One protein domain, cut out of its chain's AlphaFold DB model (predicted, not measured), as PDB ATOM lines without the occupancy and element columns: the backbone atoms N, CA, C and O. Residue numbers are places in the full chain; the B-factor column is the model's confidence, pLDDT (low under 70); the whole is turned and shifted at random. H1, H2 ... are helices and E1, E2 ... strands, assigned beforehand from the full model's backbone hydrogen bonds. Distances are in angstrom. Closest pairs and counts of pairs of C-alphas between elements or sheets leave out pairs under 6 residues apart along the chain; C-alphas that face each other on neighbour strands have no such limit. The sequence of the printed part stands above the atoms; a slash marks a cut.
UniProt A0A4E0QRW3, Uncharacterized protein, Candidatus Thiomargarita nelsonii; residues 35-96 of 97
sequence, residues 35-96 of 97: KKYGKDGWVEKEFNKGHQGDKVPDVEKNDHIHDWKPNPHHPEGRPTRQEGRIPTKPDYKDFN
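What this domain is: This is residues 35 to 96 of the 97 residues of an uncharacterized protein of Candidatus Thiomargarita nelsonii (UniProt A0A4E0QRW3). A twisted four-stranded sheet made of two hairpins, E1 with E2 and E3 with E4, forms a flat slab, and the short helix H2 crosses over one of its faces. The small helix H1 sits at one end of the slab with the loop of residues 49 to 57, while residues 70 to 79 make the turn at the other end. The printed part has 62 residues, with elements E1 E2 H1 E3 E4 H2 along the chain, sheet order E1 - E2 - E3 - E4, all antiparallel; the class is mixed, helices and strands. It is only just loose, close to compact, with a radius of gyration of the C-alphas of 12.7 A and spans of 37 by 27 by 14 A.

Where its parts are: Find C-alpha 35 at (4.606, 32.238, 47.039), where E1 begins and runs to residue 37. E2 covers residues 43 to 48, 13.5 A, and H1 residues 58 to 61. E3 takes residues 64 to 69, 16.3 A, and E4 residues 80 to 85, 14.8 A. H2, residues 89 to 95, 10.5 A, ends at C-alpha 95 at (10.464, 34.169, 52.537).

How they stand to each other: Look between E1 and E2 for N 36 and O 45, 2.9 A apart. Between E2 and E3, N 66 and O 46 are 2.8 A apart; between E3 and E4, N 82 and O 67 are 2.8 A apart. H2 is on the sheet at a height of 9.4 A, only just over E2 with 3 C-alphas, and runs across the strands at 87 degrees to E2 on the local plane; the closest C-alphas of E1 and H2, Lys 36 and Asp 94, are 7.3 A apart. H1 is on the sheet, only just over none of its strands; its closest C-alpha pair with E4, Glu 60 and Gly 84, is 6.2 A apart. H1 and H2 are apart. In H2, 2 of 3 O i to N i+4 pairs are within hydrogen-bond range; H1 is too short for such a pair.

The domain as a whole: The C-alphas of Lys 39 and Asp 54 are the two farthest apart, 37.4 A. The printed part has no cut, no link is long, and no printed residue has a pLDDT under 70.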
ATOM      1  N   LYS A  35       4.496  31.498  48.298       97.19
ATOM      2  CA  LYS A  35       4.606  32.238  47.039       97.19
ATOM      3  C   LYS A  35       4.873  33.698  47.322       97.19
ATOM      4  O   LYS A  35       4.170  34.290  48.141       97.19
ATOM      5  N   LYS A  36       5.865  34.249  46.634       97.00
ATOM      6  CA  LYS A  36       6.130  35.681  46.564       97.00
ATOM      7  C   LYS A  36       5.552  36.214  45.260       97.00
ATOM      8  O   LYS A  36       5.835  35.665  44.193       97.00
ATOM      9  N   TYR A  37       4.745  37.258  45.368       97.12
ATOM     10  CA  TYR A  37       4.086  37.898  44.238       97.12
ATOM     11  C   TYR A  37       4.813  39.176  43.835       97.12
ATOM     12  O   TYR A  37       5.202  39.975  44.690       97.12
ATOM     13  N   GLY A  38       4.959  39.361  42.529       94.81
ATOM     14  CA  GLY A  38       5.492  40.566  41.918       94.81
ATOM     15  C   GLY A  38       4.529  41.743  41.992       94.81
ATOM     16  O   GLY A  38       3.453  41.684  42.596       94.81
ATOM     17  N   LYS A  39       4.910  42.842  41.343       94.75
ATOM     18  CA  LYS A  39       4.115  44.085  41.297       94.75
ATOM     19  C   LYS A  39       2.797  43.940  40.533       94.75
ATOM     20  O   LYS A  39       1.863  44.697  40.771       94.75
ATOM     21  N   ASP A  40       2.728  42.985  39.620       92.06
ATOM     22  CA  ASP A  40       1.547  42.636  38.825       92.06
ATOM     23  C   ASP A  40       0.616  41.635  39.540       92.06
ATOM     24  O   ASP A  40      -0.442  41.262  39.021       92.06
ATOM     25  N   GLY A  41       0.998  41.204  40.749       95.12
ATOM     26  CA  GLY A  41       0.286  40.210  41.541       95.12
ATOM     27  C   GLY A  41       0.495  38.776  41.061       95.12
ATOM     28  O   GLY A  41      -0.059  37.865  41.673       95.12
ATOM     29  N   TRP A  42       1.272  38.535  40.002       96.50
ATOM     30  CA  TRP A  42       1.656  37.186  39.605       96.50
ATOM     31  C   TRP A  42       2.780  36.663  40.497       96.50
ATOM     32  O   TRP A  42       3.586  37.416  41.035       96.50
ATOM     33  N   VAL A  43       2.817  35.350  40.701       96.81
ATOM     34  CA  VAL A  43       3.910  34.698  41.421       96.81
ATOM     35  C   VAL A  43       5.219  34.893  40.651       96.81
ATOM     36  O   VAL A  43       5.281  34.631  39.454       96.81
ATOM     37  N   GLU A  44       6.260  35.332  41.354       96.81
ATOM     38  CA  GLU A  44       7.631  35.425  40.832       96.81
ATOM     39  C   GLU A  44       8.498  34.284  41.364       96.81
ATOM     40  O   GLU A  44       9.364  33.763  40.662       96.81
ATOM     41  N   LYS A  45       8.256  33.874  42.614       97.38
ATOM     42  CA  LYS A  45       8.985  32.794  43.278       97.38
ATOM     43  C   LYS A  45       8.046  31.941  44.108       97.38
ATOM     44  O   LYS A  45       7.170  32.452  44.807       97.38
ATOM     45  N   GLU A  46       8.284  30.643  44.086       97.38
ATOM     46  CA  GLU A  46       7.589  29.667  44.912       97.38
ATOM     47  C   GLU A  46       8.609  28.849  45.698       97.38
ATOM     48  O   GLU A  46       9.411  28.128  45.111       97.38
ATOM     49  N   PHE A  47       8.564  28.950  47.021       96.88
ATOM     50  CA  PHE A  47       9.302  28.074  47.919       96.88
ATOM     51  C   PHE A  47       8.489  26.822  48.214       96.88
ATOM     52  O   PHE A  47       7.291  26.917  48.497       96.88
ATOM     53  N   ASN A  48       9.150  25.669  48.231       95.12
ATOM     54  CA  ASN A  48       8.593  24.424  48.736       95.12
ATOM     55  C   ASN A  48       9.575  23.752  49.689       95.12
ATOM     56  O   ASN A  48      10.770  23.659  49.409       95.12
ATOM     57  N   LYS A  49       9.031  23.231  50.789       93.69
ATOM     58  CA  LYS A  49       9.746  22.290  51.641       93.69
ATOM     59  C   LYS A  49      10.053  21.014  50.872       93.69
ATOM     60  O   LYS A  49       9.244  20.590  50.043       93.69
ATOM     61  N   GLY A  50      11.181  20.400  51.210       92.62
ATOM     62  CA  GLY A  50      11.663  19.178  50.579       92.62
ATOM     63  C   GLY A  50      10.605  18.086  50.418       92.62
ATOM     64  O   GLY A  50       9.778  17.824  51.299       92.62
ATOM     65  N   HIS A  51      10.633  17.443  49.257       89.31
ATOM     66  CA  HIS A  51       9.769  16.330  48.902       89.31
ATOM     67  C   HIS A  51      10.437  14.987  49.227       89.31
ATOM     68  O   HIS A  51      11.653  14.861  49.298       89.31
ATOM     69  N   GLN A  52       9.632  13.950  49.447       89.88
ATOM     70  CA  GLN A  52      10.125  12.606  49.759       89.88
ATOM     71  C   GLN A  52       9.743  11.640  48.637       89.88
ATOM     72  O   GLN A  52       8.654  11.753  48.065       89.88
ATOM     73  N   GLY A  53      10.614  10.669  48.365       88.50
ATOM     74  CA  GLY A  53      10.364   9.567  47.439       88.50
ATOM     75  C   GLY A  53      11.410   9.425  46.337       88.50
ATOM     76  O   GLY A  53      12.056  10.387  45.925       88.50
ATOM     77  N   ASP A  54      11.533   8.207  45.819       88.69
ATOM     78  CA  ASP A  54      12.621   7.826  44.908       88.69
ATOM     79  C   ASP A  54      12.517   8.464  43.516       88.69
ATOM     80  O   ASP A  54      13.507   8.560  42.799       88.69
ATOM     81  N   LYS A  55      11.318   8.918  43.130       91.69
ATOM     82  CA  LYS A  55      11.052   9.571  41.834       91.69
ATOM     83  C   LYS A  55      11.184  11.095  41.877       91.69
ATOM     84  O   LYS A  55      10.962  11.748  40.862       91.69
ATOM     85  N   VAL A  56      11.467  11.659  43.048       88.38
ATOM     86  CA  VAL A  56      11.643  13.102  43.227       88.38
ATOM     87  C   VAL A  56      13.056  13.476  42.766       88.38
ATOM     88  O   VAL A  56      14.007  12.829  43.211       88.38
ATOM     89  N   PRO A  57      13.226  14.500  41.908       91.44
ATOM     90  CA  PRO A  57      14.547  15.017  41.559       91.44
ATOM     91  C   PRO A  57      15.345  15.409  42.806       91.44
ATOM     92  O   PRO A  57      14.780  15.943  43.756       91.44
ATOM     93  N   ASP A  58      16.664  15.208  42.814       92.12
ATOM     94  CA  ASP A  58      17.472  15.425  44.027       92.12
ATOM     95  C   ASP A  58      17.376  16.852  44.585       92.12
ATOM     96  O   ASP A  58      17.357  17.044  45.801       92.12
ATOM     97  N   VAL A  59      17.236  17.851  43.710       92.50
ATOM     98  CA  VAL A  59      17.035  19.248  44.120       92.50
ATOM     99  C   VAL A  59      15.693  19.445  44.830       92.50
ATOM    100  O   VAL A  59      15.615  20.213  45.782       92.50
ATOM    101  N   GLU A  60      14.655  18.720  44.419       93.31
ATOM    102  CA  GLU A  60      13.319  18.800  45.012       93.31
ATOM    103  C   GLU A  60      13.194  18.003  46.321       93.31
ATOM    104  O   GLU A  60      12.239  18.208  47.070       93.31
ATOM    105  N   LYS A  61      14.155  17.117  46.633       94.06
ATOM    106  CA  LYS A  61      14.186  16.388  47.915       94.06
ATOM    107  C   LYS A  61      14.469  17.300  49.107       94.06
ATOM    108  O   LYS A  61      14.018  17.027  50.217       94.06
ATOM    109  N   ASN A  62      15.195  18.387  48.864       94.81
ATOM    110  CA  ASN A  62      15.477  19.430  49.841       94.81
ATOM    111  C   ASN A  62      14.568  20.642  49.615       94.81
ATOM    112  O   ASN A  62      13.846  20.735  48.621       94.81
ATOM    113  N   ASP A  63      14.608  21.583  50.552       95.75
ATOM    114  CA  ASP A  63      13.959  22.878  50.395       95.75
ATOM    115  C   ASP A  63      14.473  23.573  49.129       95.75
ATOM    116  O   ASP A  63      15.682  23.691  48.916       95.75
ATOM    117  N   HIS A  64      13.553  24.017  48.276       97.00
ATOM    118  CA  HIS A  64      13.883  24.519  46.945       97.00
ATOM    119  C   HIS A  64      12.950  25.652  46.516       97.00
ATOM    120  O   HIS A  64      11.849  25.839  47.043       97.00
ATOM    121  N   ILE A  65      13.419  26.425  45.538       97.75
ATOM    122  CA  ILE A  65      12.690  27.524  44.907       97.75
ATOM    123  C   ILE A  65      12.376  27.157  43.463       97.75
ATOM    124  O   ILE A  65      13.240  26.660  42.746       97.75
ATOM    125  N   HIS A  66      11.169  27.483  43.017       97.38
ATOM    126  CA  HIS A  66      10.845  27.607  41.603       97.38
ATOM    127  C   HIS A  66      10.673  29.077  41.256       97.38
ATOM    128  O   HIS A  66       9.813  29.759  41.821       97.38
ATOM    129  N   ASP A  67      11.466  29.556  40.304       97.31
ATOM    130  CA  ASP A  67      11.238  30.868  39.710       97.31
ATOM    131  C   ASP A  67      10.095  30.779  38.696       97.31
ATOM    132  O   ASP A  67       9.903  29.765  38.020       97.31
ATOM    133  N   TRP A  68       9.336  31.857  38.570       96.56
ATOM    134  CA  TRP A  68       8.242  31.974  37.620       96.56
ATOM    135  C   TRP A  68       8.592  33.060  36.617       96.56
ATOM    136  O   TRP A  68       8.720  34.233  36.958       96.56
ATOM    137  N   LYS A  69       8.795  32.652  35.363       94.06
ATOM    138  CA  LYS A  69       9.186  33.567  34.290       94.06
ATOM    139  C   LYS A  69       7.955  34.001  33.498       94.06
ATOM    140  O   LYS A  69       7.173  33.126  33.111       94.06
ATOM    141  N   PRO A  70       7.773  35.305  33.223       91.69
ATOM    142  CA  PRO A  70       6.740  35.770  32.304       91.69
ATOM    143  C   PRO A  70       6.854  35.062  30.953       91.69
ATOM    144  O   PRO A  70       7.958  34.752  30.497       91.69
ATOM    145  N   ASN A  71       5.720  34.802  30.305       87.88
ATOM    146  CA  ASN A  71       5.738  34.298  28.938       87.88
ATOM    147  C   ASN A  71       6.206  35.436  28.010       87.88
ATOM    148  O   ASN A  71       5.541  36.469  27.973       87.88
ATOM    149  N   PRO A  72       7.301  35.279  27.245       88.56
ATOM    150  CA  PRO A  72       7.831  36.355  26.406       88.56
ATOM    151  C   PRO A  72       6.867  36.807  25.300       88.56
ATOM    152  O   PRO A  72       6.973  37.934  24.829       88.56
ATOM    153  N   HIS A  73       5.920  35.957  24.893       89.12
ATOM    154  CA  HIS A  73       4.914  36.291  23.882       89.12
ATOM    155  C   HIS A  73       3.634  36.897  24.475       89.12
ATOM    156  O   HIS A  73       2.882  37.542  23.754       89.12
ATOM    157  N   HIS A  74       3.398  36.690  25.773       87.12
ATOM    158  CA  HIS A  74       2.231  37.177  26.513       87.12
ATOM    159  C   HIS A  74       2.662  37.579  27.931       87.12
ATOM    160  O   HIS A  74       2.386  36.840  28.886       87.12
ATOM    161  N   PRO A  75       3.401  38.694  28.083       83.69
ATOM    162  CA  PRO A  75       4.000  39.089  29.359       83.69
ATOM    163  C   PRO A  75       2.961  39.425  30.437       83.69
ATOM    164  O   PRO A  75       3.236  39.257  31.619       83.69
ATOM    165  N   GLU A  76       1.757  39.839  30.045       86.06
ATOM    166  CA  GLU A  76       0.601  40.051  30.924       86.06
ATOM    167  C   GLU A  76      -0.071  38.745  31.394       86.06
ATOM    168  O   GLU A  76      -0.884  38.738  32.329       86.06
ATOM    169  N   GLY A  77       0.249  37.637  30.724       87.31
ATOM    170  CA  GLY A  77      -0.309  36.318  30.967       87.31
ATOM    171  C   GLY A  77       0.271  35.621  32.197       87.31
ATOM    172  O   GLY A  77       1.161  36.113  32.887       87.31
ATOM    173  N   ARG A  78      -0.245  34.420  32.477       92.00
ATOM    174  CA  ARG A  78       0.251  33.595  33.583       92.00
ATOM    175  C   ARG A  78       1.725  33.229  33.334       92.00
ATOM    176  O   ARG A  78       2.015  32.655  32.280       92.00
ATOM    177  N   PRO A  79       2.637  33.485  34.289       94.56
ATOM    178  CA  PRO A  79       4.030  33.094  34.140       94.56
ATOM    179  C   PRO A  79       4.189  31.571  34.160       94.56
ATOM    180  O   PRO A  79       3.321  30.825  34.622       94.56
ATOM    181  N   THR A  80       5.331  31.105  33.668       95.31
ATOM    182  CA  THR A  80       5.685  29.689  33.608       95.31
ATOM    183  C   THR A  80       6.662  29.342  34.723       95.31
ATOM    184  O   THR A  80       7.765  29.893  34.802       95.31
ATOM    185  N   ARG A  81       6.262  28.388  35.561       95.75
ATOM    186  CA  ARG A  81       7.093  27.805  36.616       95.75
ATOM    187  C   ARG A  81       8.301  27.095  36.008       95.75
ATOM    188  O   ARG A  81       8.134  26.234  35.149       95.75
ATOM    189  N   GLN A  82       9.493  27.468  36.448       96.19
ATOM    190  CA  GLN A  82      10.749  26.833  36.054       96.19
ATOM    191  C   GLN A  82      11.036  25.609  36.928       96.19
ATOM    192  O   GLN A  82      10.297  25.331  37.872       96.19
ATOM    193  N   GLU A  83      12.095  24.867  36.616       95.06
ATOM    194  CA  GLU A  83      12.583  23.771  37.458       95.06
ATOM    195  C   GLU A  83      13.027  24.259  38.842       95.06
ATOM    196  O   GLU A  83      13.283  25.447  39.060       95.06
ATOM    197  N   GLY A  84      13.069  23.327  39.794       95.62
ATOM    198  CA  GLY A  84      13.479  23.615  41.159       95.62
ATOM    199  C   GLY A  84      14.971  23.912  41.222       95.62
ATOM    200  O   GLY A  84      15.776  23.250  40.569       95.62
ATOM    201  N   ARG A  85      15.349  24.889  42.043       96.69
ATOM    202  CA  ARG A  85      16.744  25.204  42.360       96.69
ATOM    203  C   ARG A  85      16.948  25.372  43.856       96.69
ATOM    204  O   ARG A  85      16.013  25.666  44.603       96.69
ATOM    205  N   ILE A  86      18.202  25.257  44.275       96.38
ATOM    206  CA  ILE A  86      18.607  25.528  45.655       96.38
ATOM    207  C   ILE A  86      18.295  27.007  45.990       96.38
ATOM    208  O   ILE A  86      18.536  27.889  45.150       96.38
ATOM    209  N   PRO A  87      17.750  27.307  47.186       95.88
ATOM    210  CA  PRO A  87      17.516  28.676  47.624       95.88
ATOM    211  C   PRO A  87      18.825  29.468  47.726       95.88
ATOM    212  O   PRO A  87      19.857  28.977  48.181       95.88
ATOM    213  N   THR A  88      18.778  30.729  47.316       95.75
ATOM    214  CA  THR A  88      19.889  31.681  47.430       95.75
ATOM    215  C   THR A  88      19.710  32.573  48.657       95.75
ATOM    216  O   THR A  88      18.609  32.682  49.193       95.75
ATOM    217  N   LYS A  89      20.765  33.280  49.093       94.88
ATOM    218  CA  LYS A  89      20.684  34.233  50.225       94.88
ATOM    219  C   LYS A  89      19.517  35.238  50.103       94.88
ATOM    220  O   LYS A  89      18.809  35.419  51.091       94.88
ATOM    221  N   PRO A  90      19.266  35.865  48.934       94.56
ATOM    222  CA  PRO A  90      18.079  36.700  48.741       94.56
ATOM    223  C   PRO A  90      16.745  35.980  48.963       94.56
ATOM    224  O   PRO A  90      15.807  36.599  49.454       94.56
ATOM    225  N   ASP A  91      16.646  34.689  48.636       94.62
ATOM    226  CA  ASP A  91      15.400  33.933  48.798       94.62
ATOM    227  C   ASP A  91      15.053  33.732  50.279       94.62
ATOM    228  O   ASP A  91      13.895  33.883  50.660       94.62
ATOM    229  N   TYR A  92      16.047  33.494  51.140       91.81
ATOM    230  CA  TYR A  92      15.813  33.413  52.588       91.81
ATOM    231  C   TYR A  92      15.205  34.709  53.139       91.81
ATOM    232  O   TYR A  92      14.269  34.674  53.933       91.81
ATOM    233  N   LYS A  93      15.658  35.866  52.639       91.94
ATOM    234  CA  LYS A  93      15.067  37.166  52.984       91.94
ATOM    235  C   LYS A  93      13.646  37.321  52.434       91.94
ATOM    236  O   LYS A  93      12.775  37.821  53.137       91.94
ATOM    237  N   ASP A  94      13.413  36.895  51.195       90.56
ATOM    238  CA  ASP A  94      12.111  36.992  50.521       90.56
ATOM    239  C   ASP A  94      11.003  36.188  51.219       90.56
ATOM    240  O   ASP A  94       9.830  36.575  51.182       90.56
ATOM    241  N   PHE A  95      11.381  35.078  51.854       91.88
ATOM    242  CA  PHE A  95      10.464  34.169  52.537       91.88
ATOM    243  C   PHE A  95      10.539  34.238  54.067       91.88
ATOM    244  O   PHE A  95       9.723  33.595  54.726       91.88
ATOM    245  N   ASN A  96      11.439  35.060  54.618       89.00
ATOM    246  CA  ASN A  96      11.711  35.168  56.053       89.00
ATOM    247  C   ASN A  96      12.002  33.796  56.692       89.00
ATOM    248  O   ASN A  96      11.373  33.411  57.681       89.00
TER     249      ASN A  96